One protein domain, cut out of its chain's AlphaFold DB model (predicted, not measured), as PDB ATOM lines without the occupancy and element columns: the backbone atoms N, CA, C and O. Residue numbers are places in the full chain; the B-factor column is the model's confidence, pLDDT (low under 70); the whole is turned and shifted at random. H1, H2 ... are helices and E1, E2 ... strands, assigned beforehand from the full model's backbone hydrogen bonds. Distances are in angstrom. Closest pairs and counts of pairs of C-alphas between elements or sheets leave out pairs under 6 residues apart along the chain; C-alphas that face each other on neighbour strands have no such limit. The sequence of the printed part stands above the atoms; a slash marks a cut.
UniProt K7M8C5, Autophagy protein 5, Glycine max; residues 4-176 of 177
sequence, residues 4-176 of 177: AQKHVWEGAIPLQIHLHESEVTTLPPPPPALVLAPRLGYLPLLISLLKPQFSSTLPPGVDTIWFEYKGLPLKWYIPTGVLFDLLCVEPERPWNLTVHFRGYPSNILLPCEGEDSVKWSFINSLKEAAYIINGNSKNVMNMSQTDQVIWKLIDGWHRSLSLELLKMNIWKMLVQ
ATOM      1  N   ALA A   4       0.336  12.177 -34.920       84.12
ATOM      2  CA  ALA A   4      -0.250  12.732 -33.701       84.12
ATOM      3  C   ALA A   4       0.142  14.205 -33.470       84.12
ATOM      4  O   ALA A   4      -0.711  15.034 -33.163       84.12
ATOM      5  N   GLN A   5       1.419  14.562 -33.660       81.06
ATOM      6  CA  GLN A   5       1.875  15.953 -33.526       81.06
ATOM      7  C   GLN A   5       1.232  16.874 -34.564       81.06
ATOM      8  O   GLN A   5       0.935  18.025 -34.252       81.06
ATOM      9  N   LYS A   6       1.005  16.371 -35.782       81.62
ATOM     10  CA  LYS A   6       0.326  17.116 -36.842       81.62
ATOM     11  C   LYS A   6      -1.127  17.415 -36.459       81.62
ATOM     12  O   LYS A   6      -1.528  18.569 -36.516       81.62
ATOM     13  N   HIS A   7      -1.874  16.422 -35.973       83.75
ATOM     14  CA  HIS A   7      -3.256  16.624 -35.523       83.75
ATOM     15  C   HIS A   7      -3.380  17.601 -34.352       83.75
ATOM     16  O   HIS A   7      -4.309  18.404 -34.317       83.75
ATOM     17  N   VAL A   8      -2.438  17.563 -33.407       85.31
ATOM     18  CA  VAL A   8      -2.396  18.535 -32.305       85.31
ATOM     19  C   VAL A   8      -2.149  19.949 -32.838       85.31
ATOM     20  O   VAL A   8      -2.806  20.889 -32.398       85.31
ATOM     21  N   TRP A   9      -1.230  20.098 -33.794       83.44
ATOM     22  CA  TRP A   9      -0.879  21.391 -34.382       83.44
ATOM     23  C   TRP A   9      -2.006  21.990 -35.236       83.44
ATOM     24  O   TRP A   9      -2.275  23.185 -35.156       83.44
ATOM     25  N   GLU A  10      -2.689  21.158 -36.020       85.62
ATOM     26  CA  GLU A  10      -3.791  21.557 -36.908       85.62
ATOM     27  C   GLU A  10      -5.138  21.695 -36.180       85.62
ATOM     28  O   GLU A  10      -6.127  22.130 -36.768       85.62
ATOM     29  N   GLY A  11      -5.200  21.333 -34.896       89.00
ATOM     30  CA  GLY A  11      -6.418  21.414 -34.103       89.00
ATOM     31  C   GLY A  11      -6.954  22.846 -34.016       89.00
ATOM     32  O   GLY A  11      -6.262  23.754 -33.552       89.00
ATOM     33  N   ALA A  12      -8.221  23.037 -34.382       91.25
ATOM     34  CA  ALA A  12      -8.910  24.325 -34.333       91.25
ATOM     35  C   ALA A  12     -10.271  24.222 -33.630       91.25
ATOM     36  O   ALA A  12     -10.849  23.138 -33.511       91.25
ATOM     37  N   ILE A  13     -10.774  25.358 -33.149       91.75
ATOM     38  CA  ILE A  13     -12.071  25.491 -32.483       91.75
ATOM     39  C   ILE A  13     -12.918  26.495 -33.268       91.75
ATOM     40  O   ILE A  13     -12.454  27.616 -33.496       91.75
ATOM     41  N   PRO A  14     -14.144  26.128 -33.687       93.69
ATOM     42  CA  PRO A  14     -15.066  27.077 -34.297       93.69
ATOM     43  C   PRO A  14     -15.541  28.066 -33.235       93.69
ATOM     44  O   PRO A  14     -16.185  27.670 -32.270       93.69
ATOM     45  N   LEU A  15     -15.215  29.341 -33.418       94.94
ATOM     46  CA  LEU A  15     -15.633  30.451 -32.575       94.94
ATOM     47  C   LEU A  15     -16.723  31.256 -33.273       94.94
ATOM     48  O   LEU A  15     -16.625  31.547 -34.468       94.94
ATOM     49  N   GLN A  16     -17.709  31.674 -32.490       95.25
ATOM     50  CA  GLN A  16     -18.653  32.718 -32.859       95.25
ATOM     51  C   GLN A  16     -18.491  33.866 -31.862       95.25
ATOM     52  O   GLN A  16     -18.780  33.718 -30.677       95.25
ATOM     53  N   ILE A  17     -17.965  34.992 -32.338       96.88
ATOM     54  CA  ILE A  17     -17.528  36.114 -31.506       96.88
ATOM     55  C   ILE A  17     -18.474  37.293 -31.715       96.88
ATOM     56  O   ILE A  17     -18.551  37.848 -32.813       96.88
ATOM     57  N   HIS A  18     -19.172  37.694 -30.659       96.69
ATOM     58  CA  HIS A  18     -20.081  38.839 -30.662       96.69
ATOM     59  C   HIS A  18     -19.388  40.059 -30.066       96.69
ATOM     60  O   HIS A  18     -18.654  39.933 -29.089       96.69
ATOM     61  N   LEU A  19     -19.639  41.242 -30.624       96.56
ATOM     62  CA  LEU A  19     -19.307  42.481 -29.930       96.56
ATOM     63  C   LEU A  19     -20.274  42.662 -28.757       96.56
ATOM     64  O   LEU A  19     -21.477  42.457 -28.921       96.56
ATOM     65  N   HIS A  20     -19.761  43.047 -27.591       96.31
ATOM     66  CA  HIS A  20     -20.610  43.309 -26.435       96.31
ATOM     67  C   HIS A  20     -21.639  44.414 -26.722       96.31
ATOM     68  O   HIS A  20     -21.304  45.460 -27.277       96.31
ATOM     69  N   GLU A  21     -22.888  44.210 -26.302       93.19
ATOM     70  CA  GLU A  21     -24.016  45.088 -26.646       93.19
ATOM     71  C   GLU A  21     -23.820  46.536 -26.179       93.19
ATOM     72  O   GLU A  21     -24.211  47.470 -26.878       93.19
ATOM     73  N   SER A  22     -23.152  46.747 -25.039       92.06
ATOM     74  CA  SER A  22     -22.859  48.101 -24.542       92.06
ATOM     75  C   SER A  22     -21.870  48.877 -25.418       92.06
ATOM     76  O   SER A  22     -21.657  50.067 -25.193       92.06
ATOM     77  N   GLU A  23     -21.208  48.203 -26.357       92.12
ATOM     78  CA  GLU A  23     -20.207  48.770 -27.259       92.12
ATOM     79  C   GLU A  23     -20.719  48.870 -28.704       92.12
ATOM     80  O   GLU A  23     -19.954  49.197 -29.606       92.12
ATOM     81  N   VAL A  24     -22.009  48.619 -28.943       93.25
ATOM     82  CA  VAL A  24     -22.623  48.750 -30.267       93.25
ATOM     83  C   VAL A  24     -23.238  50.142 -30.421       93.25
ATOM     84  O   VAL A  24     -24.172  50.501 -29.709       93.25
ATOM     85  N   THR A  25     -22.758  50.921 -31.393       92.69
ATOM     86  CA  THR A  25     -23.319  52.252 -31.724       92.69
ATOM     87  C   THR A  25     -24.180  52.281 -32.988       92.69
ATOM     88  O   THR A  25     -24.750  53.319 -33.321       92.69
ATOM     89  N   THR A  26     -24.308  51.157 -33.700       90.12
ATOM     90  CA  THR A  26     -25.060  51.059 -34.960       90.12
ATOM     91  C   THR A  26     -26.355  50.270 -34.809       90.12
ATOM     92  O   THR A  26     -26.452  49.353 -33.999       90.12
ATOM     93  N   LEU A  27     -27.342  50.586 -35.652       88.44
ATOM     94  CA  LEU A  27     -28.563  49.798 -35.821       88.44
ATOM     95  C   LEU A  27     -28.731  49.445 -37.310       88.44
ATOM     96  O   LEU A  27     -28.807  50.366 -38.126       88.44
ATOM     97  N   PRO A  28     -28.793  48.151 -37.688       88.25
ATOM     98  CA  PRO A  28     -28.722  46.963 -36.824       88.25
ATOM     99  C   PRO A  28     -27.327  46.749 -36.186       88.25
ATOM    100  O   PRO A  28     -26.347  47.352 -36.639       88.25
ATOM    101  N   PRO A  29     -27.221  45.909 -35.136       90.31
ATOM    102  CA  PRO A  29     -25.930  45.533 -34.559       90.31
ATOM    103  C   PRO A  29     -25.043  44.812 -35.591       90.31
ATOM    104  O   PRO A  29     -25.569  44.196 -36.528       90.31
ATOM    105  N   PRO A  30     -23.705  44.862 -35.443       93.25
ATOM    106  CA  PRO A  30     -22.806  44.152 -36.342       93.25
ATOM    107  C   PRO A  30     -23.024  42.635 -36.241       93.25
ATOM    108  O   PRO A  30     -23.260  42.115 -35.147       93.25
ATOM    109  N   PRO A  31     -22.907  41.897 -37.358       93.56
ATOM    110  CA  PRO A  31     -22.951  40.443 -37.317       93.56
ATOM    111  C   PRO A  31     -21.751  39.897 -36.522       93.56
ATOM    112  O   PRO A  31     -20.677  40.514 -36.532       93.56
ATOM    113  N   PRO A  32     -21.892  38.726 -35.874       94.75
ATOM    114  CA  PRO A  32     -20.780  38.097 -35.174       94.75
ATOM    115  C   PRO A  32     -19.644  37.727 -36.134       94.75
ATOM    116  O   PRO A  32     -19.860  37.413 -37.306       94.75
ATOM    117  N   ALA A  33     -18.416  37.739 -35.626       93.69
ATOM    118  CA  ALA A  33     -17.254  37.229 -36.337       93.69
ATOM    119  C   ALA A  33     -17.178  35.711 -36.169       93.69
ATOM    120  O   ALA A  33     -17.257  35.191 -35.056       93.69
ATOM    121  N   LEU A  34     -17.010  34.996 -37.277       92.88
ATOM    122  CA  LEU A  34     -16.912  33.541 -37.295       92.88
ATOM    123  C   LEU A  34     -15.471  33.170 -37.616       92.88
ATOM    124  O   LEU A  34     -14.957  33.542 -38.670       92.88
ATOM    125  N   VAL A  35     -14.802  32.470 -36.697       90.75
ATOM    126  CA  VAL A  35     -13.362  32.200 -36.805       90.75
ATOM    127  C   VAL A  35     -13.056  30.769 -36.390       90.75
ATOM    128  O   VAL A  35     -13.529  30.320 -35.356       90.75
ATOM    129  N   LEU A  36     -12.227  30.049 -37.147       90.56
ATOM    130  CA  LEU A  36     -11.605  28.822 -36.642       90.56
ATOM    131  C   LEU A  36     -10.287  29.191 -35.970       90.56
ATOM    132  O   LEU A  36      -9.270  29.390 -36.632       90.56
ATOM    133  N   ALA A  37     -10.319  29.306 -34.647       91.75
ATOM    134  CA  ALA A  37      -9.135  29.652 -33.881       91.75
ATOM    135  C   ALA A  37      -8.286  28.401 -33.603       91.75
ATOM    136  O   ALA A  37      -8.829  27.384 -33.161       91.75
ATOM    137  N   PRO A  38      -6.960  28.450 -33.812       91.69
ATOM    138  CA  PRO A  38      -6.085  27.330 -33.493       91.69
ATOM    139  C   PRO A  38      -6.076  27.066 -31.984       91.69
ATOM    140  O   PRO A  38      -5.976  27.992 -31.177       91.69
ATOM    141  N   ARG A  39      -6.124  25.789 -31.591       92.69
ATOM    142  CA  ARG A  39      -6.100  25.357 -30.181       92.69
ATOM    143  C   ARG A  39      -4.842  25.823 -29.452       92.69
ATOM    144  O   ARG A  39      -4.909  26.166 -28.276       92.69
ATOM    145  N   LEU A  40      -3.712  25.862 -30.153       91.12
ATOM    146  CA  LEU A  40      -2.428  26.329 -29.622       91.12
ATOM    147  C   LEU A  40      -2.226  27.850 -29.759       91.12
ATOM    148  O   LEU A  40      -1.170  28.360 -29.389       91.12
ATOM    149  N   GLY A  41      -3.207  28.572 -30.310       90.81
ATOM    150  CA  GLY A  41      -3.181  30.030 -30.408       90.81
ATOM    151  C   GLY A  41      -3.657  30.719 -29.132       90.81
ATOM    152  O   GLY A  41      -4.100  30.075 -28.184       90.81
ATOM    153  N   TYR A  42      -3.600  32.049 -29.146       93.38
ATOM    154  CA  TYR A  42      -4.053  32.910 -28.057       93.38
ATOM    155  C   TYR A  42      -5.095  33.897 -28.581       93.38
ATOM    156  O   TYR A  42      -4.895  34.504 -29.633       93.38
ATOM    157  N   LEU A  43      -6.183  34.092 -27.834       94.19
ATOM    158  CA  LEU A  43      -7.322  34.912 -28.263       94.19
ATOM    159  C   LEU A  43      -6.964  36.352 -28.685       94.19
ATOM    160  O   LEU A  43      -7.495  36.791 -29.704       94.19
ATOM    161  N   PRO A  44      -6.057  37.098 -28.013       93.31
ATOM    162  CA  PRO A  44      -5.728  38.461 -28.443       93.31
ATOM    163  C   PRO A  44      -5.134  38.554 -29.848       93.31
ATOM    164  O   PRO A  44      -5.247  39.602 -30.475       93.31
ATOM    165  N   LEU A  45      -4.552  37.472 -30.381       91.12
ATOM    166  CA  LEU A  45      -4.026  37.449 -31.751       91.12
ATOM    167  C   LEU A  45      -5.135  37.523 -32.809       91.12
ATOM    168  O   LEU A  45      -4.874  37.855 -33.962       91.12
ATOM    169  N   LEU A  46      -6.394  37.291 -32.423       90.75
ATOM    170  CA  LEU A  46      -7.566  37.491 -33.278       90.75
ATOM    171  C   LEU A  46      -7.863  38.973 -33.537       90.75
ATOM    172  O   LEU A  46      -8.648  39.277 -34.434       90.75
ATOM    173  N   ILE A  47      -7.224  39.911 -32.825       89.62
ATOM    174  CA  ILE A  47      -7.488  41.350 -32.974       89.62
ATOM    175  C   ILE A  47      -7.349  41.842 -34.417       89.62
ATOM    176  O   ILE A  47      -8.151  42.668 -34.850       89.62
ATOM    177  N   SER A  48      -6.386  41.323 -35.187       87.50
ATOM    178  CA  SER A  48      -6.175  41.743 -36.578       87.50
ATOM    179  C   SER A  48      -7.365  41.418 -37.483       87.50
ATOM    180  O   SER A  48      -7.561  42.086 -38.493       87.50
ATOM    181  N   LEU A  49      -8.145  40.394 -37.124       88.12
ATOM    182  CA  LEU A  49      -9.356  39.983 -37.830       88.12
ATOM    183  C   LEU A  49     -10.598  40.696 -37.278       88.12
ATOM    184  O   LEU A  49     -11.436  41.158 -38.045       88.12
ATOM    185  N   LEU A  50     -10.703  40.812 -35.952       91.38
ATOM    186  CA  LEU A  50     -11.897  41.337 -35.283       91.38
ATOM    187  C   LEU A  50     -11.994  42.863 -35.351       91.38
ATOM    188  O   LEU A  50     -13.080  43.410 -35.539       91.38
ATOM    189  N   LYS A  51     -10.868  43.570 -35.207       90.62
ATOM    190  CA  LYS A  51     -10.860  45.035 -35.153       90.62
ATOM    191  C   LYS A  51     -11.424  45.670 -36.433       90.62
ATOM    192  O   LYS A  51     -12.294  46.523 -36.289       90.62
ATOM    193  N   PRO A  52     -11.028  45.263 -37.658       91.31
ATOM    194  CA  PRO A  52     -11.617  45.812 -38.882       91.31
ATOM    195  C   PRO A  52     -13.121  45.544 -39.023       91.31
ATOM    196  O   PRO A  52     -13.826  46.353 -39.621       91.31
ATOM    197  N   GLN A  53     -13.618  44.425 -38.481       90.38
ATOM    198  CA  GLN A  53     -15.038  44.068 -38.549       90.38
ATOM    199  C   GLN A  53     -15.897  44.930 -37.616       90.38
ATOM    200  O   GLN A  53     -17.011  45.301 -37.979       90.38
ATOM    201  N   PHE A  54     -15.387  45.261 -36.428       93.00
ATOM    202  CA  PHE A  54     -16.162  45.964 -35.403       93.00
ATOM    203  C   PHE A  54     -15.855  47.461 -35.296       93.00
ATOM    204  O   PHE A  54     -16.661  48.196 -34.726       93.00
ATOM    205  N   SER A  55     -14.752  47.957 -35.870       90.06
ATOM    206  CA  SER A  55     -14.277  49.335 -35.664       90.06
ATOM    207  C   SER A  55     -15.290  50.430 -36.002       90.06
ATOM    208  O   SER A  55     -15.284  51.466 -35.349       90.06
ATOM    209  N   SER A  56     -16.163  50.221 -36.993       89.81
ATOM    210  CA  SER A  56     -17.207  51.191 -37.370       89.81
ATOM    211  C   SER A  56     -18.389  51.242 -36.396       89.81
ATOM    212  O   SER A  56     -19.206  52.153 -36.484       89.81
ATOM    213  N   THR A  57     -18.485  50.268 -35.488       89.94
ATOM    214  CA  THR A  57     -19.566  50.132 -34.494       89.94
ATOM    215  C   THR A  57     -19.127  50.512 -33.073       89.94
ATOM    216  O   THR A  57     -19.964  50.861 -32.247       89.94
ATOM    217  N   LEU A  58     -17.809  50.553 -32.868       91.50
ATOM    218  CA  LEU A  58     -17.015  51.397 -31.968       91.50
ATOM    219  C   LEU A  58     -17.636  52.652 -31.324       91.50
ATOM    220  O   LEU A  58     -17.664  53.671 -32.017       91.50
ATOM    221  N   PRO A  59     -17.986  52.725 -30.024       90.50
ATOM    222  CA  PRO A  59     -17.982  54.019 -29.344       90.50
ATOM    223  C   PRO A  59     -16.566  54.629 -29.350       90.50
ATOM    224  O   PRO A  59     -15.569  53.893 -29.314       90.50
ATOM    225  N   PRO A  60     -16.428  55.968 -29.350       87.38
ATOM    226  CA  PRO A  60     -15.121  56.613 -29.251       87.38
ATOM    227  C   PRO A  60     -14.407  56.209 -27.950       87.38
ATOM    228  O   PRO A  60     -15.033  56.072 -26.901       87.38
ATOM    229  N   GLY A  61     -13.090  56.003 -28.008       85.38
ATOM    230  CA  GLY A  61     -12.286  55.645 -26.839       85.38
ATOM    231  C   GLY A  61     -10.975  54.948 -27.193       85.38
ATOM    232  O   GLY A  61     -10.660  54.744 -28.364       85.38
ATOM    233  N   VAL A  62     -10.212  54.594 -26.158       84.06
ATOM    234  CA  VAL A  62      -8.986  53.795 -26.292       84.06
ATOM    235  C   VAL A  62      -9.366  52.323 -26.417       84.06
ATOM    236  O   VAL A  62     -10.128  51.806 -25.601       84.06
ATOM    237  N   ASP A  63      -8.827  51.656 -27.434       84.00
ATOM    238  CA  ASP A  63      -9.074  50.235 -27.671       84.00
ATOM    239  C   ASP A  63      -8.306  49.361 -26.677       84.00
ATOM    240  O   ASP A  63      -7.078  49.326 -26.681       84.00
ATOM    241  N   THR A  64      -9.046  48.602 -25.872       87.81
ATOM    242  CA  THR A  64      -8.530  47.548 -24.998       87.81
ATOM    243  C   THR A  64      -9.246  46.247 -25.327       87.81
ATOM    244  O   THR A  64     -10.427  46.119 -25.010       87.81
ATOM    245  N   ILE A  65      -8.567  45.293 -25.966       92.12
ATOM    246  CA  ILE A  65      -9.201  44.024 -26.333       92.12
ATOM    247  C   ILE A  65      -9.197  43.046 -25.158       92.12
ATOM    248  O   ILE A  65      -8.154  42.785 -24.558       92.12
ATOM    249  N   TRP A  66     -10.352  42.469 -24.855       95.69
ATOM    250  CA  TRP A  66     -10.460  41.303 -23.986       95.69
ATOM    251  C   TRP A  66     -11.680  40.466 -24.368       95.69
ATOM    252  O   TRP A  66     -12.542  40.905 -25.130       95.69
ATOM    253  N   PHE A  67     -11.705  39.225 -23.891       97.00
ATOM    254  CA  PHE A  67     -12.727  38.248 -24.249       97.00
ATOM    255  C   PHE A  67     -13.447  37.758 -23.005       97.00
ATOM    256  O   PHE A  67     -12.835  37.591 -21.950       97.00
ATOM    257  N   GLU A  68     -14.728  37.476 -23.164       96.62
ATOM    258  CA  GLU A  68     -15.611  36.976 -22.126       96.62
ATOM    259  C   GLU A  68     -16.304  35.694 -22.601       96.62
ATOM    260  O   GLU A  68     -16.674  35.561 -23.772       96.62
ATOM    261  N   TYR A  69     -16.501  34.753 -21.680       96.19
ATOM    262  CA  TYR A  69     -17.379  33.603 -21.867       96.19
ATOM    263  C   TYR A  69     -18.383  33.528 -20.717       96.19
ATOM    264  O   TYR A  69     -17.983  33.321 -19.574       96.19
ATOM    265  N   LYS A  70     -19.682  33.677 -21.008       94.00
ATOM    266  CA  LYS A  70     -20.773  33.572 -20.015       94.00
ATOM    267  C   LYS A  70     -20.534  34.442 -18.760       94.00
ATOM    268  O   LYS A  70     -20.686  33.961 -17.639       94.00
ATOM    269  N   GLY A  71     -20.127  35.702 -18.933       93.88
ATOM    270  CA  GLY A  71     -19.829  36.620 -17.826       93.88
ATOM    271  C   GLY A  71     -18.428  36.481 -17.223       93.88
ATOM    272  O   GLY A  71     -18.088  37.227 -16.306       93.88
ATOM    273  N   LEU A  72     -17.606  35.534 -17.693       95.31
ATOM    274  CA  LEU A  72     -16.257  35.301 -17.183       95.31
ATOM    275  C   LEU A  72     -15.192  35.919 -18.107       95.31
ATOM    276  O   LEU A  72     -15.018  35.430 -19.228       95.31
ATOM    277  N   PRO A  73     -14.408  36.911 -17.638       96.94
ATOM    278  CA  PRO A  73     -13.242  37.400 -18.367       96.94
ATOM    279  C   PRO A  73     -12.201  36.293 -18.571       96.94
ATOM    280  O   PRO A  73     -11.719  35.673 -17.617       96.94
ATOM    281  N   LEU A  74     -11.831  36.051 -19.826       96.88
ATOM    282  CA  LEU A  74     -10.913  34.988 -20.211       96.88
ATOM    283  C   LEU A  74      -9.453  35.414 -20.033       96.88
ATOM    284  O   LEU A  74      -9.017  36.473 -20.486       96.88
ATOM    285  N   LYS A  75      -8.666  34.536 -19.406       96.38
ATOM    286  CA  LYS A  75      -7.227  34.729 -19.193       96.38
ATOM    287  C   LYS A  75      -6.477  34.600 -20.514       96.38
ATOM    288  O   LYS A  75      -6.210  33.495 -20.977       96.38
ATOM    289  N   TRP A  76      -6.108  35.735 -21.097       94.75
ATOM    290  CA  TRP A  76      -5.507  35.810 -22.431       94.75
ATOM    291  C   TRP A  76      -4.175  35.065 -22.591       94.75
ATOM    292  O   TRP A  76      -3.821  34.696 -23.705       94.75
ATOM    293  N   TYR A  77      -3.442  34.847 -21.496       93.69
ATOM    294  CA  TYR A  77      -2.165  34.125 -21.470       93.69
ATOM    295  C   TYR A  77      -2.331  32.597 -21.458       93.69
ATOM    296  O   TYR A  77      -1.342  31.872 -21.384       93.69
ATOM    297  N   ILE A  78      -3.568  32.092 -21.512       94.81
ATOM    298  CA  ILE A  78      -3.877  30.666 -21.630       94.81
ATOM    299  C   ILE A  78      -4.235  30.363 -23.096       94.81
ATOM    300  O   ILE A  78      -5.018  31.113 -23.685       94.81
ATOM    301  N   PRO A  79      -3.712  29.273 -23.697       94.81
ATOM    302  CA  PRO A  79      -4.060  28.905 -25.066       94.81
ATOM    303  C   PRO A  79      -5.568  28.692 -25.260       94.81
ATOM    304  O   PRO A  79      -6.244  28.127 -24.396       94.81
ATOM    305  N   THR A  80      -6.083  29.074 -26.428       95.19
ATOM    306  CA  THR A  80      -7.506  28.995 -26.800       95.19
ATOM    307  C   THR A  80      -8.090  27.599 -26.577       95.19
ATOM    308  O   THR A  80      -9.189  27.462 -26.050       95.19
ATOM    309  N   GLY A  81      -7.338  26.554 -26.933       94.31
ATOM    310  CA  GLY A  81      -7.727  25.157 -26.743       94.31
ATOM    311  C   GLY A  81      -7.922  24.775 -25.285       94.31
ATOM    312  O   GLY A  81      -8.897  24.116 -24.950       94.31
ATOM    313  N   VAL A  82      -7.025  25.248 -24.421       95.31
ATOM    314  CA  VAL A  82      -7.076  24.977 -22.983       95.31
ATOM    315  C   VAL A  82      -8.249  25.712 -22.342       95.31
ATOM    316  O   VAL A  82      -8.953  25.129 -21.524       95.31
ATOM    317  N   LEU A  83      -8.499  26.968 -22.732       96.00
ATOM    318  CA  LEU A  83      -9.676  27.709 -22.268       96.00
ATOM    319  C   LEU A  83     -10.977  27.003 -22.670       96.00
ATOM    320  O   LEU A  83     -11.868  26.861 -21.837       96.00
ATOM    321  N   PHE A  84     -11.070  26.534 -23.916       95.00
ATOM    322  CA  PHE A  84     -12.236  25.799 -24.403       95.00
ATOM    323  C   PHE A  84     -12.447  24.494 -23.634       95.00
ATOM    324  O   PHE A  84     -13.526  24.285 -23.093       95.00
ATOM    325  N   ASP A  85     -11.420  23.649 -23.525       93.69
ATOM    326  CA  ASP A  85     -11.541  22.346 -22.861       93.69
ATOM    327  C   ASP A  85     -11.837  22.486 -21.352       93.69
ATOM    328  O   ASP A  85     -12.483  21.620 -20.766       93.69
ATOM    329  N   LEU A  86     -11.392  23.577 -20.712       93.44
ATOM    330  CA  LEU A  86     -11.648  23.846 -19.294       93.44
ATOM    331  C   LEU A  86     -13.063  24.381 -19.027       93.44
ATOM    332  O   LEU A  86     -13.646  24.077 -17.987       93.44
ATOM    333  N   LEU A  87     -13.586  25.230 -19.917       92.44
ATOM    334  CA  LEU A  87     -14.824  25.985 -19.681       92.44
ATOM    335  C   LEU A  87     -16.051  25.372 -20.372       92.44
ATOM    336  O   LEU A  87     -17.170  25.569 -19.897       92.44
ATOM    337  N   CYS A  88     -15.864  24.612 -21.455       86.44
ATOM    338  CA  CYS A  88     -16.926  23.868 -22.135       86.44
ATOM    339  C   CYS A  88     -16.924  22.399 -21.694       86.44
ATOM    340  O   CYS A  88     -16.311  21.550 -22.337       86.44
ATOM    341  N   VAL A  89     -17.654  22.094 -20.614       72.88
ATOM    342  CA  VAL A  89     -17.853  20.711 -20.125       72.88
ATOM    343  C   VAL A  89     -18.577  19.849 -21.168       72.88
ATOM    344  O   VAL A  89     -18.227  18.688 -21.368       72.88
ATOM    345  N   GLU A  90     -19.540  20.438 -21.879       79.75
ATOM    346  CA  GLU A  90     -20.122  19.882 -23.100       79.75
ATOM    347  C   GLU A  90     -19.664  20.747 -24.281       79.75
ATOM    348  O   GLU A  90     -19.763  21.976 -24.198       79.75
ATOM    349  N   PRO A  91     -19.119  20.157 -25.364       68.56
ATOM    350  CA  PRO A  91     -18.527  20.916 -26.457       68.56
ATOM    351  C   PRO A  91     -19.613  21.605 -27.294       68.56
ATOM    352  O   PRO A  91     -20.014  21.110 -28.346       68.56
ATOM    353  N   GLU A  92     -20.052  22.772 -26.827       77.62
ATOM    354  CA  GLU A  92     -20.868  23.724 -27.574       77.62
ATOM    355  C   GLU A  92     -20.085  24.163 -28.819       77.62
ATOM    356  O   GLU A  92     -18.953  24.654 -28.726       77.62
ATOM    357  N   ARG A  93     -20.654  23.919 -30.003       81.62
ATOM    358  CA  ARG A  93     -20.055  24.290 -31.287       81.62
ATOM    359  C   ARG A  93     -21.089  25.066 -32.105       81.62
ATOM    360  O   ARG A  93     -22.144  24.503 -32.385       81.62
ATOM    361  N   PRO A  94     -20.790  26.310 -32.522       90.56
ATOM    362  CA  PRO A  94     -19.558  27.065 -32.257       90.56
ATOM    363  C   PRO A  94     -19.418  27.506 -30.787       90.56
ATOM    364  O   PRO A  94     -20.408  27.676 -30.082       90.56
ATOM    365  N   TRP A  95     -18.180  27.709 -30.324       94.56
ATOM    366  CA  TRP A  95     -17.908  28.286 -29.007       94.56
ATOM    367  C   TRP A  95     -18.240  29.781 -29.035       94.56
ATOM    368  O   TRP A  95     -17.582  30.565 -29.726       94.56
ATOM    369  N   ASN A  96     -19.295  30.154 -28.312       95.31
ATOM    370  CA  ASN A  96     -19.819  31.514 -28.278       95.31
ATOM    371  C   ASN A  96     -19.016  32.387 -27.315       95.31
ATOM    372  O   ASN A  96     -19.082  32.193 -26.105       95.31
ATOM    373  N   LEU A  97     -18.285  33.359 -27.854       96.88
ATOM    374  CA  LEU A  97     -17.509  34.328 -27.087       96.88
ATOM    375  C   LEU A  97     -18.056  35.738 -27.286       96.88
ATOM    376  O   LEU A  97     -18.612  36.063 -28.338       96.88
ATOM    377  N   THR A  98     -17.812  36.590 -26.300       97.50
ATOM    378  CA  THR A  98     -18.025  38.032 -26.415       97.50
ATOM    379  C   THR A  98     -16.671  38.727 -26.428       97.50
ATOM    380  O   THR A  98     -15.806  38.433 -25.604       97.50
ATOM    381  N   VAL A  99     -16.456  39.626 -27.386       96.94
ATOM    382  CA  VAL A  99     -15.287  40.503 -27.432       96.94
ATOM    383  C   VAL A  99     -15.670  41.891 -26.943       96.94
ATOM    384  O   VAL A  99     -16.733  42.422 -27.273       96.94
ATOM    385  N   HIS A 100     -14.759  42.475 -26.183       96.00
ATOM    386  CA  HIS A 100     -14.835  43.836 -25.693       96.00
ATOM    387  C   HIS A 100     -13.625  44.611 -26.197       96.00
ATOM    388  O   HIS A 100     -12.509  44.089 -26.229       96.00
ATOM    389  N   PHE A 101     -13.850  45.865 -26.569       94.44
ATOM    390  CA  PHE A 101     -12.829  46.847 -26.913       94.44
ATOM    391  C   PHE A 101     -12.746  47.970 -25.876       94.44
ATOM    392  O   PHE A 101     -11.888  48.849 -25.998       94.44
ATOM    393  N   ARG A 102     -13.616  47.979 -24.860       92.19
ATOM    394  CA  ARG A 102     -13.619  48.953 -23.762       92.19
ATOM    395  C   ARG A 102     -13.630  48.236 -22.409       92.19
ATOM    396  O   ARG A 102     -13.782  47.021 -22.322       92.19
ATOM    397  N   GLY A 103     -13.443  49.006 -21.335       90.75
ATOM    398  CA  GLY A 103     -13.682  48.535 -19.967       90.75
ATOM    399  C   GLY A 103     -12.821  47.347 -19.534       90.75
ATOM    400  O   GLY A 103     -13.349  46.407 -18.948       90.75
ATOM    401  N   TYR A 104     -11.516  47.368 -19.827       93.31
ATOM    402  CA  TYR A 104     -10.614  46.269 -19.475       93.31
ATOM    403  C   TYR A 104     -10.672  45.913 -17.972       93.31
ATOM    404  O   TYR A 104     -10.476  46.798 -17.132       93.31
ATOM    405  N   PRO A 105     -10.879  44.634 -17.602       93.94
ATOM    406  CA  PRO A 105     -11.004  44.212 -16.209       93.94
ATOM    407  C   PRO A 105      -9.626  44.044 -15.547       93.94
ATOM    408  O   PRO A 105      -9.192  42.934 -15.231       93.94
ATOM    409  N   SER A 106      -8.925  45.158 -15.318       92.12
ATOM    410  CA  SER A 106      -7.555  45.196 -14.767       92.12
ATOM    411  C   SER A 106      -7.421  44.622 -13.351       92.12
ATOM    412  O   SER A 106      -6.317  44.349 -12.890       92.12
ATOM    413  N   ASN A 107      -8.534  44.460 -12.635       93.00
ATOM    414  CA  ASN A 107      -8.582  43.824 -11.320       93.00
ATOM    415  C   ASN A 107      -8.511  42.287 -11.390       93.00
ATOM    416  O   ASN A 107      -8.220  41.654 -10.378       93.00
ATOM    417  N   ILE A 108      -8.800  41.690 -12.552       92.31
ATOM    418  CA  ILE A 108      -8.873  40.232 -12.747       92.31
ATOM    419  C   ILE A 108      -7.839  39.765 -13.778       92.31
ATOM    420  O   ILE A 108      -7.203  38.725 -13.594       92.31
ATOM    421  N   LEU A 109      -7.673  40.515 -14.870       93.75
ATOM    422  CA  LEU A 109      -6.773  40.174 -15.965       93.75
ATOM    423  C   LEU A 109      -5.466  40.962 -15.880       93.75
ATOM    424  O   LEU A 109      -5.454  42.166 -15.632       93.75
ATOM    425  N   LEU A 110      -4.359  40.275 -16.173       91.56
ATOM    426  CA  LEU A 110      -3.069  40.922 -16.411       91.56
ATOM    427  C   LEU A 110      -3.182  41.859 -17.621       91.56
ATOM    428  O   LEU A 110      -3.904  41.500 -18.548       91.56
ATOM    429  N   PRO A 111      -2.488  43.003 -17.679       89.44
ATOM    430  CA  PRO A 111      -2.507  43.873 -18.856       89.44
ATOM    431  C   PRO A 111      -2.061  43.147 -20.136       89.44
ATOM    432  O   PRO A 111      -1.140  42.334 -20.093       89.44
ATOM    433  N   CYS A 112      -2.703  43.446 -21.269       87.06
ATOM    434  CA  CYS A 112      -2.338  42.917 -22.586       87.06
ATOM    435  C   CYS A 112      -2.126  44.072 -23.574       87.06
ATOM    436  O   CYS A 112      -3.072  44.576 -24.179       87.06
ATOM    437  N   GLU A 113      -0.873  44.479 -23.760       83.62
ATOM    438  CA  GLU A 113      -0.461  45.587 -24.636       83.62
ATOM    439  C   GLU A 113      -0.173  45.091 -26.065       83.62
ATOM    440  O   GLU A 113       0.885  45.327 -26.642       83.62
ATOM    441  N   GLY A 114      -1.115  44.337 -26.636       82.25
ATOM    442  CA  GLY A 114      -1.013  43.806 -27.999       82.25
ATOM    443  C   GLY A 114      -0.151  42.546 -28.145       82.25
ATOM    444  O   GLY A 114       0.063  41.791 -27.195       82.25
ATOM    445  N   GLU A 115       0.304  42.290 -29.376       84.81
ATOM    446  CA  GLU A 115       0.957  41.029 -29.767       84.81
ATOM    447  C   GLU A 115       2.241  40.743 -28.966       84.81
ATOM    448  O   GLU A 115       2.500  39.589 -28.613       84.81
ATOM    449  N   ASP A 116       3.012  41.774 -28.605       86.56
ATOM    450  CA  ASP A 116       4.254  41.607 -27.840       86.56
ATOM    451  C   ASP A 116       4.004  41.049 -26.433       86.56
ATOM    452  O   ASP A 116       4.780  40.218 -25.960       86.56
ATOM    453  N   SER A 117       2.899  41.425 -25.780       89.81
ATOM    454  CA  SER A 117       2.535  40.868 -24.466       89.81
ATOM    455  C   SER A 117       2.281  39.363 -24.549       89.81
ATOM    456  O   SER A 117       2.772  38.591 -23.721       89.81
ATOM    457  N   VAL A 118       1.574  38.931 -25.597       89.56
ATOM    458  CA  VAL A 118       1.302  37.511 -25.857       89.56
ATOM    459  C   VAL A 118       2.595  36.758 -26.141       89.56
ATOM    460  O   VAL A 118       2.843  35.702 -25.553       89.56
ATOM    461  N   LYS A 119       3.462  37.333 -26.978       87.06
ATOM    462  CA  LYS A 119       4.774  36.769 -27.290       87.06
ATOM    463  C   LYS A 119       5.626  36.582 -26.036       87.06
ATOM    464  O   LYS A 119       6.167  35.498 -25.828       87.06
ATOM    465  N   TRP A 120       5.745  37.601 -25.186       86.88
ATOM    466  CA  TRP A 120       6.541  37.503 -23.960       86.88
ATOM    467  C   TRP A 120       5.976  36.476 -22.981       86.88
ATOM    468  O   TRP A 120       6.743  35.691 -22.423       86.88
ATOM    469  N   SER A 121       4.651  36.415 -22.832       90.56
ATOM    470  CA  SER A 121       3.987  35.389 -22.018       90.56
ATOM    471  C   SER A 121       4.294  33.973 -22.516       90.56
ATOM    472  O   SER A 121       4.630  33.087 -21.726       90.56
ATOM    473  N   PHE A 122       4.241  33.763 -23.834       88.25
ATOM    474  CA  PHE A 122       4.593  32.488 -24.458       88.25
ATOM    475  C   PHE A 122       6.059  32.106 -24.197       88.25
ATOM    476  O   PHE A 122       6.341  30.994 -23.750       88.25
ATOM    477  N   ILE A 123       6.997  33.033 -24.420       84.69
ATOM    478  CA  ILE A 123       8.431  32.788 -24.204       84.69
ATOM    479  C   ILE A 123       8.736  32.491 -22.732       84.69
ATOM    480  O   ILE A 123       9.535  31.600 -22.443       84.69
ATOM    481  N   ASN A 124       8.100  33.191 -21.794       87.25
ATOM    482  CA  ASN A 124       8.276  32.917 -20.369       87.25
ATOM    483  C   ASN A 124       7.769  31.519 -20.001       87.25
ATOM    484  O   ASN A 124       8.502  30.764 -19.365       87.25
ATOM    485  N   SER A 125       6.601  31.124 -20.514       88.62
ATOM    486  CA  SER A 125       6.066  29.769 -20.322       88.62
ATOM    487  C   SER A 125       7.022  28.694 -20.865       88.62
ATOM    488  O   SER A 125       7.250  27.667 -20.227       88.62
ATOM    489  N   LEU A 126       7.650  28.942 -22.020       84.62
ATOM    490  CA  LEU A 126       8.641  28.033 -22.602       84.62
ATOM    491  C   LEU A 126       9.919  27.943 -21.753       84.62
ATOM    492  O   LEU A 126      10.472  26.855 -21.585       84.62
ATOM    493  N   LYS A 127      10.388  29.069 -21.201       83.19
ATOM    494  CA  LYS A 127      11.549  29.104 -20.294       83.19
ATOM    495  C   LYS A 127      11.287  28.308 -19.020       83.19
ATOM    496  O   LYS A 127      12.160  27.548 -18.605       83.19
ATOM    497  N   GLU A 128      10.107  28.465 -18.427       84.94
ATOM    498  CA  GLU A 128       9.686  27.719 -17.239       84.94
ATOM    499  C   GLU A 128       9.633  26.214 -17.526       84.94
ATOM    500  O   GLU A 128      10.258  25.427 -16.813       84.94
ATOM    501  N   ALA A 129       8.999  25.810 -18.631       84.88
ATOM    502  CA  ALA A 129       8.950  24.410 -19.046       84.88
ATOM    503  C   ALA A 129      10.353  23.824 -19.292       84.88
ATOM    504  O   ALA A 129      10.668  22.726 -18.829       84.88
ATOM    505  N   ALA A 130      11.232  24.566 -19.974       78.00
ATOM    506  CA  ALA A 130      12.602  24.129 -20.233       78.00
ATOM    507  C   ALA A 130      13.419  23.966 -18.944       78.00
ATOM    508  O   ALA A 130      14.207  23.023 -18.850       78.00
ATOM    509  N   TYR A 131      13.214  24.848 -17.963       84.31
ATOM    510  CA  TYR A 131      13.855  24.751 -16.656       84.31
ATOM    511  C   TYR A 131      13.397  23.503 -15.897       84.31
ATOM    512  O   TYR A 131      14.239  22.778 -15.374       84.31
ATOM    513  N   ILE A 132      12.093  23.210 -15.896       87.00
ATOM    514  CA  ILE A 132      11.535  22.014 -15.248       87.00
ATOM    515  C   ILE A 132      12.107  20.731 -15.870       87.00
ATOM    516  O   ILE A 132      12.478  19.811 -15.148       87.00
ATOM    517  N   ILE A 133      12.209  20.674 -17.203       82.19
ATOM    518  CA  ILE A 133      12.657  19.469 -17.919       82.19
ATOM    519  C   ILE A 133      14.176  19.270 -17.813       82.19
ATOM    520  O   ILE A 133      14.637  18.150 -17.613       82.19
ATOM    521  N   ASN A 134      14.965  20.340 -17.967       79.56
ATOM    522  CA  ASN A 134      16.422  20.244 -18.146       79.56
ATOM    523  C   ASN A 134      17.238  20.761 -16.947       79.56
ATOM    524  O   ASN A 134      18.469  20.781 -17.003       79.56
ATOM    525  N   GLY A 135      16.585  21.267 -15.898       80.25
ATOM    526  CA  GLY A 135      17.228  21.902 -14.740       80.25
ATOM    527  C   GLY A 135      17.878  23.263 -15.031       80.25
ATOM    528  O   GLY A 135      18.525  23.840 -14.158       80.25
ATOM    529  N   ASN A 136      17.760  23.786 -16.257       74.75
ATOM    530  CA  ASN A 136      18.188  25.132 -16.631       74.75
ATOM    531  C   ASN A 136      17.438  25.633 -17.878       74.75
ATOM    532  O   ASN A 136      16.906  24.850 -18.659       74.75
ATOM    533  N   SER A 137      17.452  26.948 -18.093       66.00
ATOM    534  CA  SER A 137      16.822  27.606 -19.245       66.00
ATOM    535  C   SER A 137      17.826  28.055 -20.315       66.00
ATOM    536  O   SER A 137      17.448  28.788 -21.224       66.00
ATOM    537  N   LYS A 138      19.103  27.632 -20.250       66.38
ATOM    538  CA  LYS A 138      20.178  28.163 -21.117       66.38
ATOM    539  C   LYS A 138      19.888  27.962 -22.603       66.38
ATOM    540  O   LYS A 138      20.159  28.859 -23.393       66.38
ATOM    541  N   ASN A 139      19.287  26.831 -22.970       63.19
ATOM    542  CA  ASN A 139      18.925  26.547 -24.359       63.19
ATOM    543  C   ASN A 139      17.901  27.555 -24.900       63.19
ATOM    544  O   ASN A 139      18.083  28.031 -26.008       63.19
ATOM    545  N   VAL A 140      16.889  27.934 -24.110       59.62
ATOM    546  CA  VAL A 140      15.875  28.934 -24.500       59.62
ATOM    547  C   VAL A 140      16.409  30.365 -24.346       59.62
ATOM    548  O   VAL A 140      16.111  31.231 -25.153       59.62
ATOM    549  N   MET A 141      17.257  30.644 -23.349       56.53
ATOM    550  CA  MET A 141      17.854  31.979 -23.170       56.53
ATOM    551  C   MET A 141      18.865  32.349 -24.263       56.53
ATOM    552  O   MET A 141      19.034  33.531 -24.554       56.53
ATOM    553  N   ASN A 142      19.506  31.362 -24.894       57.06
ATOM    554  CA  ASN A 142      20.437  31.575 -26.006       57.06
ATOM    555  C   ASN A 142      19.737  31.658 -27.382       57.06
ATOM    556  O   ASN A 142      20.407  31.816 -28.400       57.06
ATOM    557  N   MET A 143      18.401  31.569 -27.437       54.09
ATOM    558  CA  MET A 143      17.595  31.505 -28.665       54.09
ATOM    559  C   MET A 143      17.062  32.876 -29.131       54.09
ATOM    560  O   MET A 143      15.910  33.001 -29.531       54.09
ATOM    561  N   SER A 144      17.889  33.927 -29.173       55.97
ATOM    562  CA  SER A 144      17.415  35.277 -29.559       55.97
ATOM    563  C   SER A 144      16.820  35.375 -30.981       55.97
ATOM    564  O   SER A 144      15.938  36.200 -31.225       55.97
ATOM    565  N   GLN A 145      17.257  34.526 -31.924       47.22
ATOM    566  CA  GLN A 145      16.690  34.435 -33.283       47.22
ATOM    567  C   GLN A 145      15.595  33.363 -33.418       47.22
ATOM    568  O   GLN A 145      14.629  33.571 -34.152       47.22
ATOM    569  N   THR A 146      15.696  32.238 -32.704       50.91
ATOM    570  CA  THR A 146      14.721  31.133 -32.782       50.91
ATOM    571  C   THR A 146      13.392  31.485 -32.111       50.91
ATOM    572  O   THR A 146      12.345  31.092 -32.624       50.91
ATOM    573  N   ASP A 147      13.405  32.312 -31.060       56.38
ATOM    574  CA  ASP A 147      12.200  32.857 -30.417       56.38
ATOM    575  C   ASP A 147      11.302  33.595 -31.422       56.38
ATOM    576  O   ASP A 147      10.075  33.476 -31.399       56.38
ATOM    577  N   GLN A 148      11.913  34.326 -32.364       57.16
ATOM    578  CA  GLN A 148      11.177  34.997 -33.433       57.16
ATOM    579  C   GLN A 148      10.594  34.005 -34.439       57.16
ATOM    580  O   GLN A 148       9.521  34.260 -34.975       57.16
ATOM    581  N   VAL A 149      11.281  32.895 -34.713       58.09
ATOM    582  CA  VAL A 149      10.829  31.880 -35.676       58.09
ATOM    583  C   VAL A 149       9.651  31.088 -35.112       58.09
ATOM    584  O   VAL A 149       8.646  30.947 -35.801       58.09
ATOM    585  N   ILE A 150       9.729  30.629 -33.860       59.47
ATOM    586  CA  ILE A 150       8.647  29.861 -33.221       59.47
ATOM    587  C   ILE A 150       7.388  30.725 -33.089       59.47
ATOM    588  O   ILE A 150       6.298  30.285 -33.451       59.47
ATOM    589  N   TRP A 151       7.542  31.980 -32.661       64.44
ATOM    590  CA  TRP A 151       6.432  32.929 -32.617       64.44
ATOM    591  C   TRP A 151       5.822  33.179 -34.003       64.44
ATOM    592  O   TRP A 151       4.607  33.107 -34.160       64.44
ATOM    593  N   LYS A 152       6.656  33.403 -35.030       64.81
ATOM    594  CA  LYS A 152       6.194  33.595 -36.415       64.81
ATOM    595  C   LYS A 152       5.476  32.372 -36.976       64.81
ATOM    596  O   LYS A 152       4.606  32.541 -37.820       64.81
ATOM    597  N   LEU A 153       5.809  31.159 -36.534       64.25
ATOM    598  CA  LEU A 153       5.065  29.959 -36.919       64.25
ATOM    599  C   LEU A 153       3.664  29.961 -36.298       64.25
ATOM    600  O   LEU A 153       2.706  29.677 -37.003       64.25
ATOM    601  N   ILE A 154       3.532  30.332 -35.025       66.56
ATOM    602  CA  ILE A 154       2.232  30.406 -34.338       66.56
ATOM    603  C   ILE A 154       1.365  31.526 -34.936       66.56
ATOM    604  O   ILE A 154       0.218  31.286 -35.307       66.56
ATOM    605  N   ASP A 155       1.926  32.726 -35.098       65.50
ATOM    606  CA  ASP A 155       1.235  33.874 -35.698       65.50
ATOM    607  C   ASP A 155       0.922  33.639 -37.190       65.50
ATOM    608  O   ASP A 155      -0.189  33.889 -37.659       65.50
ATOM    609  N   GLY A 156       1.865  33.067 -37.943       61.66
ATOM    610  CA  GLY A 156       1.692  32.730 -39.355       61.66
ATOM    611  C   GLY A 156       0.603  31.681 -39.591       61.66
ATOM    612  O   GLY A 156      -0.217  31.854 -40.492       61.66
ATOM    613  N   TRP A 157       0.531  30.637 -38.759       59.38
ATOM    614  CA  TRP A 157      -0.558  29.652 -38.808       59.38
ATOM    615  C   TRP A 157      -1.909  30.271 -38.452       59.38
ATOM    616  O   TRP A 157      -2.901  30.020 -39.138       59.38
ATOM    617  N   HIS A 158      -1.941  31.131 -37.435       58.03
ATOM    618  CA  HIS A 158      -3.140  31.854 -37.031       58.03
ATOM    619  C   HIS A 158      -3.695  32.735 -38.171       58.03
ATOM    620  O   HIS A 158      -4.896  32.718 -38.461       58.03
ATOM    621  N   ARG A 159      -2.815  33.442 -38.893       60.78
ATOM    622  CA  ARG A 159      -3.184  34.246 -40.074       60.78
ATOM    623  C   ARG A 159      -3.552  33.384 -41.290       60.78
ATOM    624  O   ARG A 159      -4.497  33.725 -41.997       60.78
ATOM    625  N   SER A 160      -2.854  32.270 -41.531       58.53
ATOM    626  CA  SER A 160      -3.103  31.387 -42.684       58.53
ATOM    627  C   SER A 160      -4.454  30.678 -42.600       58.53
ATOM    628  O   SER A 160      -5.214  30.711 -43.566       58.53
ATOM    629  N   LEU A 161      -4.795  30.111 -41.435       57.09
ATOM    630  CA  LEU A 161      -6.100  29.477 -41.205       57.09
ATOM    631  C   LEU A 161      -7.241  30.481 -41.418       57.09
ATOM    632  O   LEU A 161      -8.218  30.182 -42.099       57.09
ATOM    633  N   SER A 162      -7.073  31.710 -40.925       53.22
ATOM    634  CA  SER A 162      -8.053  32.785 -41.112       53.22
ATOM    635  C   SER A 162      -8.274  33.133 -42.597       53.22
ATOM    636  O   SER A 162      -9.408  33.358 -43.020       53.22
ATOM    637  N   LEU A 163      -7.212  33.143 -43.414       52.25
ATOM    638  CA  LEU A 163      -7.267  33.490 -44.842       52.25
ATOM    639  C   LEU A 163      -7.784  32.357 -45.742       52.25
ATOM    640  O   LEU A 163      -8.475  32.639 -46.722       52.25
ATOM    641  N   GLU A 164      -7.454  31.097 -45.456       49.34
ATOM    642  CA  GLU A 164      -7.956  29.951 -46.232       49.34
ATOM    643  C   GLU A 164      -9.465  29.756 -46.046       49.34
ATOM    644  O   GLU A 164     -10.172  29.426 -46.998       49.34
ATOM    645  N   LEU A 165      -9.990  30.065 -44.862       48.22
ATOM    646  CA  LEU A 165     -11.411  29.918 -44.548       48.22
ATOM    647  C   LEU A 165     -12.276  31.075 -45.048       48.22
ATOM    648  O   LEU A 165     -13.420  30.851 -45.431       48.22
ATOM    649  N   LEU A 166     -11.732  32.293 -45.140       49.22
ATOM    650  CA  LEU A 166     -12.381  33.382 -45.885       49.22
ATOM    651  C   LEU A 166     -12.545  33.035 -47.377       49.22
ATOM    652  O   LEU A 166     -13.461  33.530 -48.028       49.22
ATOM    653  N   LYS A 167     -11.664  32.183 -47.925       44.28
ATOM    654  CA  LYS A 167     -11.692  31.753 -49.333       44.28
ATOM    655  C   LYS A 167     -12.534  30.500 -49.569       44.28
ATOM    656  O   LYS A 167     -13.111  30.352 -50.644       44.28
ATOM    657  N   MET A 168     -12.602  29.591 -48.600       41.28
ATOM    658  CA  MET A 168     -13.340  28.337 -48.722       41.28
ATOM    659  C   MET A 168     -14.641  28.423 -47.913       41.28
ATOM    660  O   MET A 168     -14.607  28.485 -46.692       41.28
ATOM    661  N   ASN A 169     -15.798  28.358 -48.586       46.53
ATOM    662  CA  ASN A 169     -17.170  28.325 -48.030       46.53
ATOM    663  C   ASN A 169     -17.474  27.128 -47.071       46.53
ATOM    664  O   ASN A 169     -18.621  26.698 -46.945       46.53
ATOM    665  N   ILE A 170     -16.467  26.578 -46.386       47.41
ATOM    666  CA  ILE A 170     -16.491  25.403 -45.497       47.41
ATOM    667  C   ILE A 170     -17.485  25.578 -44.340       47.41
ATOM    668  O   ILE A 170     -18.047  24.602 -43.850       47.41
ATOM    669  N   TRP A 171     -17.792  26.814 -43.943       45.56
ATOM    670  CA  TRP A 171     -18.708  27.077 -42.832       45.56
ATOM    671  C   TRP A 171     -20.159  26.644 -43.106       45.56
ATOM    672  O   TRP A 171     -20.848  26.206 -42.188       45.56
ATOM    673  N   LYS A 172     -20.608  26.639 -44.374       47.16
ATOM    674  CA  LYS A 172     -21.923  26.072 -44.737       47.16
ATOM    675  C   LYS A 172     -22.021  24.571 -44.439       47.16
ATOM    676  O   LYS A 172     -23.121  24.083 -44.221       47.16
ATOM    677  N   MET A 173     -20.895  23.859 -44.416       41.72
ATOM    678  CA  MET A 173     -20.858  22.415 -44.179       41.72
ATOM    679  C   MET A 173     -20.790  22.050 -42.691       41.72
ATOM    680  O   MET A 173     -21.242  20.974 -42.330       41.72
ATOM    681  N   LEU A 174     -20.253  22.927 -41.833       39.75
ATOM    682  CA  LEU A 174     -20.077  22.658 -40.395       39.75
ATOM    683  C   LEU A 174     -21.263  23.101 -39.522       39.75
ATOM    684  O   LEU A 174     -21.347  22.693 -38.370       39.75
ATOM    685  N   VAL A 175     -22.163  23.933 -40.050       41.94
ATOM    686  CA  VAL A 175     -23.363  24.424 -39.335       41.94
ATOM    687  C   VAL A 175     -24.643  23.691 -39.759       41.94
ATOM    688  O   VAL A 175     -25.699  23.882 -39.167       41.94
ATOM    689  N   GLN A 176     -24.554  22.813 -40.761       36.16
ATOM    690  CA  GLN A 176     -25.667  21.980 -41.237       36.16
ATOM    691  C   GLN A 176     -25.535  20.493 -40.852       36.16
ATOM    692  O   GLN A 176     -26.303  19.681 -41.365       36.16
TER     693      GLN A 176
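AT A GLANCE: This is residues 4 to 176 of the 177 residues of the protein "Autophagy protein 5" of Glycine max (UniProt K7M8C5). A strongly twisted sheet of four strands has H2 and H3 packed on one face, while the long helix H6 runs over its edge strand E2. H4 leads away from the sheet to H5, whose centre is the farthest of the elements from the mean of the C-alphas at 26.4 A, and H6 runs back to the sheet the opposite way to H4 at a steep tilt of 54 degrees, close to H4 but not clearly touching it, with the C-alphas of Lys 119 and Trp 151 closest at 6.8 A. The printed part has 173 residues, with seven named helices and four named strands in the order H1 E1 E2 H2 E3 H3 E4 H4 H5 H6 H7. The sheet is mixed, in the order E2 E1 E4 E3, and the class is mixed, helices and strands. The whole is compact, with a radius of gyration of the C-alphas of 17.2 A and spans of 57 by 39 by 31 A.

HOW THE PARTS SIT: H1, residues 4 to 10, is not on the sheet. E1, residues 12 to 19, and E2, residues 33 to 38, form an antiparallel hairpin, with N 15 and O 35 at 2.7 A. H2, residues 43 to 54, is on the sheet at a height of 7.5 A, over E1; its closest C-alphas to E2 are Leu 50 and Ala 33, 6.8 A. E4, residues 95 to 100, is parallel to E1, with N 97 and O 16 at 2.9 A, and antiparallel to E3, residues 66 to 69, with N 68 and O 98 at 2.8 A. H3, residues 80 to 87, is on the same face as H2, giving two layers, helices on one face of a sheet. H4, residues 115 to 134, and H2 touch only at their ends, the closest C-alphas being Glu 115 and Leu 45, 6.4 A. H5, residues 138 to 141, touches H4, with C-alphas 140 and 127 closest at 6.0 A. H6, residues 146 to 167, is on the sheet; its closest C-alphas to E2 are His 158 and Pro 38, 6.5 A. H7, residues 171 to 174, only grazes the sheet. In H1, H3, H4 and H6 every O i to N i+4 pair is within hydrogen-bond range; in H2 it is 3 of 8, beside 6 of 9 O i to N i+3 pairs, and H5 and H7 are too short for such a pair.

IN THESE COORDINATES: H1 begins at C-alpha 4, (-0.250, 12.732, -33.701). E1 is 21.4 A long, H4 28.4 A and H6 31.2 A. H7 ends at C-alpha 174, (-20.077, 22.658, -40.395).

THE WHOLE: The C-alphas farthest apart, of Leu 27 and Gly 135, are 57.6 A apart. The printed part has no cut. The links E1 to E2, H2 to E3 and E4 to H4 are long. Confidence is under 70 at residue 91 and residues 137 to 176.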